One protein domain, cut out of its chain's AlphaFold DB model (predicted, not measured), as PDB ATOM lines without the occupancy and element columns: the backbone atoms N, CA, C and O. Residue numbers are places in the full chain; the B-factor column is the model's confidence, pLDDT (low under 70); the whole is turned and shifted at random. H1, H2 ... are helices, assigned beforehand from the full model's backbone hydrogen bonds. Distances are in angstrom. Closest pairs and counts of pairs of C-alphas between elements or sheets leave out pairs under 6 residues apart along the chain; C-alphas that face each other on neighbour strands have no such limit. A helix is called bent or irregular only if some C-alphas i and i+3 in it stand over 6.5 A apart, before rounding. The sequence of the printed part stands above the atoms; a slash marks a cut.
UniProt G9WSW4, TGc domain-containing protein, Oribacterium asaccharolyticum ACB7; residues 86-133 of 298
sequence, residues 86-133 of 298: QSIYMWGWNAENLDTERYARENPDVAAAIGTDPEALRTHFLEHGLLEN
ATOM      1  N   GLN A  86      86.340  -5.307  97.767       79.62
ATOM      2  CA  GLN A  86      85.006  -5.424  98.358       79.62
ATOM      3  C   GLN A  86      84.655  -6.880  98.691       79.62
ATOM      4  O   GLN A  86      83.824  -7.112  99.569       79.62
ATOM      5  N   SER A  87      85.299  -7.869  98.065       79.44
ATOM      6  CA  SER A  87      85.062  -9.287  98.352       79.44
ATOM      7  C   SER A  87      85.493  -9.702  99.764       79.44
ATOM      8  O   SER A  87      85.160 -10.802 100.198       79.44
ATOM      9  N   ILE A  88      86.236  -8.855 100.488       82.31
ATOM     10  CA  ILE A  88      86.559  -9.071 101.906       82.31
ATOM     11  C   ILE A  88      85.279  -9.066 102.746       82.31
ATOM     12  O   ILE A  88      85.149  -9.824 103.709       82.31
ATOM     13  N   TYR A  89      84.331  -8.202 102.390       82.75
ATOM     14  CA  TYR A  89      83.110  -8.022 103.149       82.75
ATOM     15  C   TYR A  89      82.119  -9.109 102.762       82.75
ATOM     16  O   TYR A  89      81.490  -9.074 101.702       82.75
ATOM     17  N   MET A  90      81.973 -10.096 103.640       79.06
ATOM     18  CA  MET A  90      80.982 -11.147 103.461       79.06
ATOM     19  C   MET A  90      79.578 -10.573 103.645       79.06
ATOM     20  O   MET A  90      79.317  -9.812 104.577       79.06
ATOM     21  N   TRP A  91      78.648 -10.974 102.781       83.88
ATOM     22  CA  TRP A  91      77.230 -10.644 102.935       83.88
ATOM     23  C   TRP A  91      76.544 -11.452 104.047       83.88
ATOM     24  O   TRP A  91      75.411 -11.134 104.387       83.88
ATOM     25  N   GLY A  92      77.214 -12.444 104.642       83.00
ATOM     26  CA  GLY A  92      76.673 -13.268 105.727       83.00
ATOM     27  C   GLY A  92      75.846 -14.466 105.243       83.00
ATOM     28  O   GLY A  92      75.503 -14.561 104.063       83.00
ATOM     29  N   TRP A  93      75.563 -15.417 106.139       80.25
ATOM     30  CA  TRP A  93      74.918 -16.694 105.778       80.25
ATOM     31  C   TRP A  93      73.491 -16.499 105.250       80.25
ATOM     32  O   TRP A  93      73.074 -17.167 104.310       80.25
ATOM     33  N   ASN A  94      72.762 -15.542 105.822       85.19
ATOM     34  CA  ASN A  94      71.409 -15.169 105.421       85.19
ATOM     35  C   ASN A  94      71.408 -13.857 104.627       85.19
ATOM     36  O   ASN A  94      70.421 -13.118 104.642       85.19
ATOM     37  N   ALA A  95      72.526 -13.543 103.964       89.44
ATOM     38  CA  ALA A  95      72.732 -12.287 103.262       89.44
ATOM     39  C   ALA A  95      72.460 -11.051 104.137       89.44
ATOM     40  O   ALA A  95      72.141 -10.003 103.592       89.44
ATOM     41  N   GLU A  96      72.573 -11.137 105.466       89.12
ATOM     42  CA  GLU A  96      72.247 -10.081 106.435       89.12
ATOM     43  C   GLU A  96      73.103  -8.818 106.292       89.12
ATOM     44  O   GLU A  96      72.660  -7.718 106.623       89.12
ATOM     45  N   ASN A  97      74.308  -8.967 105.751       89.12
ATOM     46  CA  ASN A  97      75.259  -7.895 105.509       89.12
ATOM     47  C   ASN A  97      75.383  -7.535 104.018       89.12
ATOM     48  O   ASN A  97      76.210  -6.707 103.665       89.12
ATOM     49  N   LEU A  98      74.574  -8.121 103.125       91.94
ATOM     50  CA  LEU A  98      74.532  -7.743 101.705       91.94
ATOM     51  C   LEU A  98      74.329  -6.224 101.529       91.94
ATOM     52  O   LEU A  98      73.393  -5.648 102.092       91.94
ATOM     53  N   ASP A  99      75.173  -5.605 100.710       92.00
ATOM     54  CA  ASP A  99      75.040  -4.254 100.175       92.00
ATOM     55  C   ASP A  99      73.922  -4.249  99.124       92.00
ATOM     56  O   ASP A  99      74.129  -4.418  97.919       92.00
ATOM     57  N   THR A 100      72.690  -4.133  99.621       94.75
ATOM     58  CA  THR A 100      71.475  -4.154  98.795       94.75
ATOM     59  C   THR A 100      71.396  -2.973  97.828       94.75
ATOM     60  O   THR A 100      70.872  -3.129  96.726       94.75
ATOM     61  N   GLU A 101      71.980  -1.820  98.168       93.19
ATOM     62  CA  GLU A 101      72.039  -0.665  97.269       93.19
ATOM     63  C   GLU A 101      72.915  -0.963  96.051       93.19
ATOM     64  O   GLU A 101      72.515  -0.721  94.907       93.19
ATOM     65  N   ARG A 102      74.103  -1.539  96.279       92.12
ATOM     66  CA  ARG A 102      74.969  -2.009  95.197       92.12
ATOM     67  C   ARG A 102      74.309  -3.125  94.400       92.12
ATOM     68  O   ARG A 102      74.329  -3.062  93.173       92.12
ATOM     69  N   TYR A 103      73.706  -4.102  95.074       94.06
ATOM     70  CA  TYR A 103      73.039  -5.218  94.411       94.06
ATOM     71  C   TYR A 103      71.928  -4.736  93.468       94.06
ATOM     72  O   TYR A 103      71.896  -5.152  92.313       94.06
ATOM     73  N   ALA A 104      71.085  -3.793  93.898       96.12
ATOM     74  CA  ALA A 104      70.059  -3.190  93.047       96.12
ATOM     75  C   ALA A 104      70.649  -2.389  91.874       96.12
ATOM     76  O   ALA A 104      70.148  -2.464  90.754       96.12
ATOM     77  N   ARG A 105      71.728  -1.633  92.114       94.50
ATOM     78  CA  ARG A 105      72.405  -0.835  91.081       94.50
ATOM     79  C   ARG A 105      73.040  -1.703  89.992       94.50
ATOM     80  O   ARG A 105      72.990  -1.331  88.824       94.50
ATOM     81  N   GLU A 106      73.654  -2.824  90.368       91.50
ATOM     82  CA  GLU A 106      74.321  -3.750  89.439       91.50
ATOM     83  C   GLU A 106      73.353  -4.739  88.775       91.50
ATOM     84  O   GLU A 106      73.683  -5.312  87.741       91.50
ATOM     85  N   ASN A 107      72.142  -4.895  89.320       95.31
ATOM     86  CA  ASN A 107      71.086  -5.759  88.793       95.31
ATOM     87  C   ASN A 107      69.813  -4.934  88.527       95.31
ATOM     88  O   ASN A 107      68.802  -5.101  89.218       95.31
ATOM     89  N   PRO A 108      69.847  -4.005  87.549       96.81
ATOM     90  CA  PRO A 108      68.739  -3.083  87.301       96.81
ATOM     91  C   PRO A 108      67.453  -3.798  86.867       96.81
ATOM     92  O   PRO A 108      66.364  -3.268  87.068       96.81
ATOM     93  N   ASP A 109      67.562  -4.999  86.298       97.75
ATOM     94  CA  ASP A 109      66.435  -5.868  85.969       97.75
ATOM     95  C   ASP A 109      65.707  -6.370  87.226       97.75
ATOM     96  O   ASP A 109      64.479  -6.312  87.293       97.75
ATOM     97  N   VAL A 110      66.459  -6.764  88.257       97.56
ATOM     98  CA  VAL A 110      65.917  -7.148  89.567       97.56
ATOM     99  C   VAL A 110      65.276  -5.937  90.232       97.56
ATOM    100  O   VAL A 110      64.113  -5.993  90.624       97.56
ATOM    101  N   ALA A 111      65.991  -4.809  90.289       97.00
ATOM    102  CA  ALA A 111      65.476  -3.578  90.885       97.00
ATOM    103  C   ALA A 111      64.190  -3.086  90.196       97.00
ATOM    104  O   ALA A 111      63.285  -2.578  90.856       97.00
ATOM    105  N   ALA A 112      64.072  -3.267  88.876       97.94
ATOM    106  CA  ALA A 112      62.853  -2.961  88.135       97.94
ATOM    107  C   ALA A 112      61.698  -3.929  88.449       97.94
ATOM    108  O   ALA A 112      60.541  -3.511  88.441       97.94
ATOM    109  N   ALA A 113      61.995  -5.203  88.717       97.69
ATOM    110  CA  ALA A 113      60.993  -6.235  88.977       97.69
ATOM    111  C   ALA A 113      60.437  -6.197  90.408       97.69
ATOM    112  O   ALA A 113      59.227  -6.337  90.594       97.69
ATOM    113  N   ILE A 114      61.302  -6.018  91.410       97.31
ATOM    114  CA  ILE A 114      60.933  -6.141  92.833       97.31
ATOM    115  C   ILE A 114      61.154  -4.856  93.644       97.31
ATOM    116  O   ILE A 114      60.831  -4.813  94.829       97.31
ATOM    117  N   GLY A 115      61.662  -3.793  93.017       96.75
ATOM    118  CA  GLY A 115      62.010  -2.543  93.687       96.75
ATOM    119  C   GLY A 115      63.368  -2.597  94.389       96.75
ATOM    120  O   GLY A 115      64.185  -3.485  94.157       96.75
ATOM    121  N   THR A 116      63.618  -1.612  95.254       96.88
ATOM    122  CA  THR A 116      64.888  -1.454  95.984       96.88
ATOM    123  C   THR A 116      64.756  -1.716  97.486       96.88
ATOM    124  O   THR A 116      65.555  -1.211  98.271       96.88
ATOM    125  N   ASP A 117      63.718  -2.444  97.903       97.56
ATOM    126  CA  ASP A 117      63.543  -2.818  99.306       97.56
ATOM    127  C   ASP A 117      64.641  -3.816  99.733       97.56
ATOM    128  O   ASP A 117      64.813  -4.844  99.069       97.56
ATOM    129  N   PRO A 118      65.400  -3.549 100.815       95.56
ATOM    130  CA  PRO A 118      66.509  -4.408 101.213       95.56
ATOM    131  C   PRO A 118      66.113  -5.857 101.517       95.56
ATOM    132  O   PRO A 118      66.881  -6.765 101.206       95.56
ATOM    133  N   GLU A 119      64.944  -6.104 102.113       96.38
ATOM    134  CA  GLU A 119      64.505  -7.464 102.451       96.38
ATOM    135  C   GLU A 119      64.137  -8.243 101.183       96.38
ATOM    136  O   GLU A 119      64.586  -9.376 101.000       96.38
ATOM    137  N   ALA A 120      63.420  -7.608 100.252       97.06
ATOM    138  CA  ALA A 120      63.122  -8.192  98.946       97.06
ATOM    139  C   ALA A 120      64.400  -8.516  98.151       97.06
ATOM    140  O   ALA A 120      64.516  -9.597  97.573       97.06
ATOM    141  N   LEU A 121      65.386  -7.613  98.161       97.56
ATOM    142  CA  LEU A 121      66.665  -7.808  97.474       97.56
ATOM    143  C   LEU A 121      67.510  -8.924  98.099       97.56
ATOM    144  O   LEU A 121      68.105  -9.708  97.360       97.56
ATOM    145  N   ARG A 122      67.554  -9.035  99.436       96.62
ATOM    146  CA  ARG A 122      68.237 -10.147 100.128       96.62
ATOM    147  C   ARG A 122      67.575 -11.487  99.802       96.62
ATOM    148  O   ARG A 122      68.280 -12.430  99.450       96.62
ATOM    149  N   THR A 123      66.244 -11.552  99.862       96.75
ATOM    150  CA  THR A 123      65.475 -12.755  99.501       96.75
ATOM    151  C   THR A 123      65.746 -13.157  98.058       96.75
ATOM    152  O   THR A 123      66.138 -14.292  97.800       96.75
ATOM    153  N   HIS A 124      65.655 -12.211  97.119       97.62
ATOM    154  CA  HIS A 124      65.974 -12.473  95.719       97.62
ATOM    155  C   HIS A 124      67.407 -12.977  95.541       97.62
ATOM    156  O   HIS A 124      67.639 -13.939  94.812       97.62
ATOM    157  N   PHE A 125      68.383 -12.348  96.199       96.31
ATOM    158  CA  PHE A 125      69.776 -12.771  96.107       96.31
ATOM    159  C   PHE A 125      69.970 -14.227  96.560       96.31
ATOM    160  O   PHE A 125      70.612 -14.996  95.843       96.31
ATOM    161  N   LEU A 126      69.383 -14.617  97.694       94.56
ATOM    162  CA  LEU A 126      69.492 -15.974  98.237       94.56
ATOM    163  C   LEU A 126      68.744 -17.021  97.400       94.56
ATOM    164  O   LEU A 126      69.267 -18.112  97.188       94.56
ATOM    165  N   GLU A 127      67.532 -16.709  96.938       95.31
ATOM    166  CA  GLU A 127      66.664 -17.672  96.246       95.31
ATOM    167  C   GLU A 127      66.978 -17.804  94.750       95.31
ATOM    168  O   GLU A 127      66.806 -18.879  94.173       95.31
ATOM    169  N   HIS A 128      67.456 -16.726  94.124       95.56
ATOM    170  CA  HIS A 128      67.649 -16.641  92.675       95.56
ATOM    171  C   HIS A 128      69.048 -16.156  92.302       95.56
ATOM    172  O   HIS A 128      69.724 -16.784  91.492       95.56
ATOM    173  N   GLY A 129      69.521 -15.075  92.927       92.75
ATOM    174  CA  GLY A 129      70.772 -14.416  92.553       92.75
ATOM    175  C   GLY A 129      71.988 -15.342  92.557       92.75
ATOM    176  O   GLY A 129      72.746 -15.336  91.591       92.75
ATOM    177  N   LEU A 130      72.144 -16.175  93.589       86.94
ATOM    178  CA  LEU A 130      73.235 -17.154  93.670       86.94
ATOM    179  C   LEU A 130      73.165 -18.212  92.555       86.94
ATOM    180  O   LEU A 130      74.192 -18.550  91.973       86.94
ATOM    181  N   LEU A 131      71.966 -18.705  92.223       88.75
ATOM    182  CA  LEU A 131      71.759 -19.682  91.141       88.75
ATOM    183  C   LEU A 131      72.002 -19.070  89.755       88.75
ATOM    184  O   LEU A 131      72.403 -19.763  88.823       88.75
ATOM    185  N   GLU A 132      71.772 -17.766  89.632       89.50
ATOM    186  CA  GLU A 132      72.016 -16.973  88.429       89.50
ATOM    187  C   GLU A 132      73.472 -16.479  88.323       89.50
ATOM    188  O   GLU A 132      73.795 -15.731  87.400       89.50
ATOM    189  N   ASN A 133      74.358 -16.879  89.246       82.44
ATOM    190  CA  ASN A 133      75.740 -16.396  89.355       82.44
ATOM    191  C   ASN A 133      75.859 -14.864  89.490       82.44
ATOM    192  O   ASN A 133      76.860 -14.263  89.087       82.44
TER     193      ASN A 133
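What this domain is: This is residues 86 to 133 of the 298 residues of the protein "TGc domain-containing protein" of Oribacterium asaccharolyticum ACB7 (UniProt G9WSW4). Three helices set in a triangle make a small body: the two short helices H1 and H2 meet at a corner, and the longer H3 packs on both with residues near its beginning, while its later part runs away from them. A stretch with no named element, residues 86 to 99, leads in from one end of the longest axis, where Ile 88 is one of the two residues farthest apart. The printed part has 48 residues with three named helices, in the order H1, H2, H3, and no named strand; its class is all helix. It is compact, with a radius of gyration of the C-alphas of 9.9 A, and its C-alphas span 28 by 19 by 18 A.

Where its parts are: Begin at C-alpha 86, at (85.006, -5.424, 98.358), and read through residues 86 to 99, which hold no named element. Find C-alpha 100 at (71.475, -4.154, 98.795); here H1 begins, and it runs over residues 100 to 106, 9.8 A from first to last C-alpha. One residue later comes H2, residues 108 to 114, which is 10.0 A long. After three more residues you reach H3, residues 118 to 129, the longest helix at 13.9 A; it ends with C-alpha 129 at (70.772, -14.416, 92.553). H3 is neither bent nor irregular, but only just: C-alphas 126 and 129 are 6.0 A apart.

How they stand to each other: Look first at H1 and H2, which only just touch, with 3 pairs of C-alphas within 8 A, and touch only at the corner by their link. Their closest C-alphas, those of Ala 104 and Ala 111, are 5.1 A apart. They run opposite ways at a steep tilt of 48 degrees. H3 touches H1 with residues 118 to 122 alone; the closest C-alphas, those of Thr 100 and Pro 118, are 5.5 A apart. These two run the same way at a steep tilt of 55 degrees. H3 touches H2 with residues 120 to 121 alone, and the closest C-alphas, those of Ile 114 and Ala 120, are 6.8 A apart. H2 and H3 run opposite ways at a steep tilt of 69.9 degrees, only just short of about perpendicular. In H1, H2 and H3, every pair of O i and N i+4 is within hydrogen-bond range.

The domain as a whole: The two C-alphas farthest apart are those of Ile 88 and Ala 113, at 28.8 A, and from C-alpha 86 to C-alpha 133 it is 16.9 A. The printed part has no cut. The links from H1 to H2 and from H2 to H3 are both tight. The mean pLDDT of the printed part is 91.9, and no printed residue is under 70.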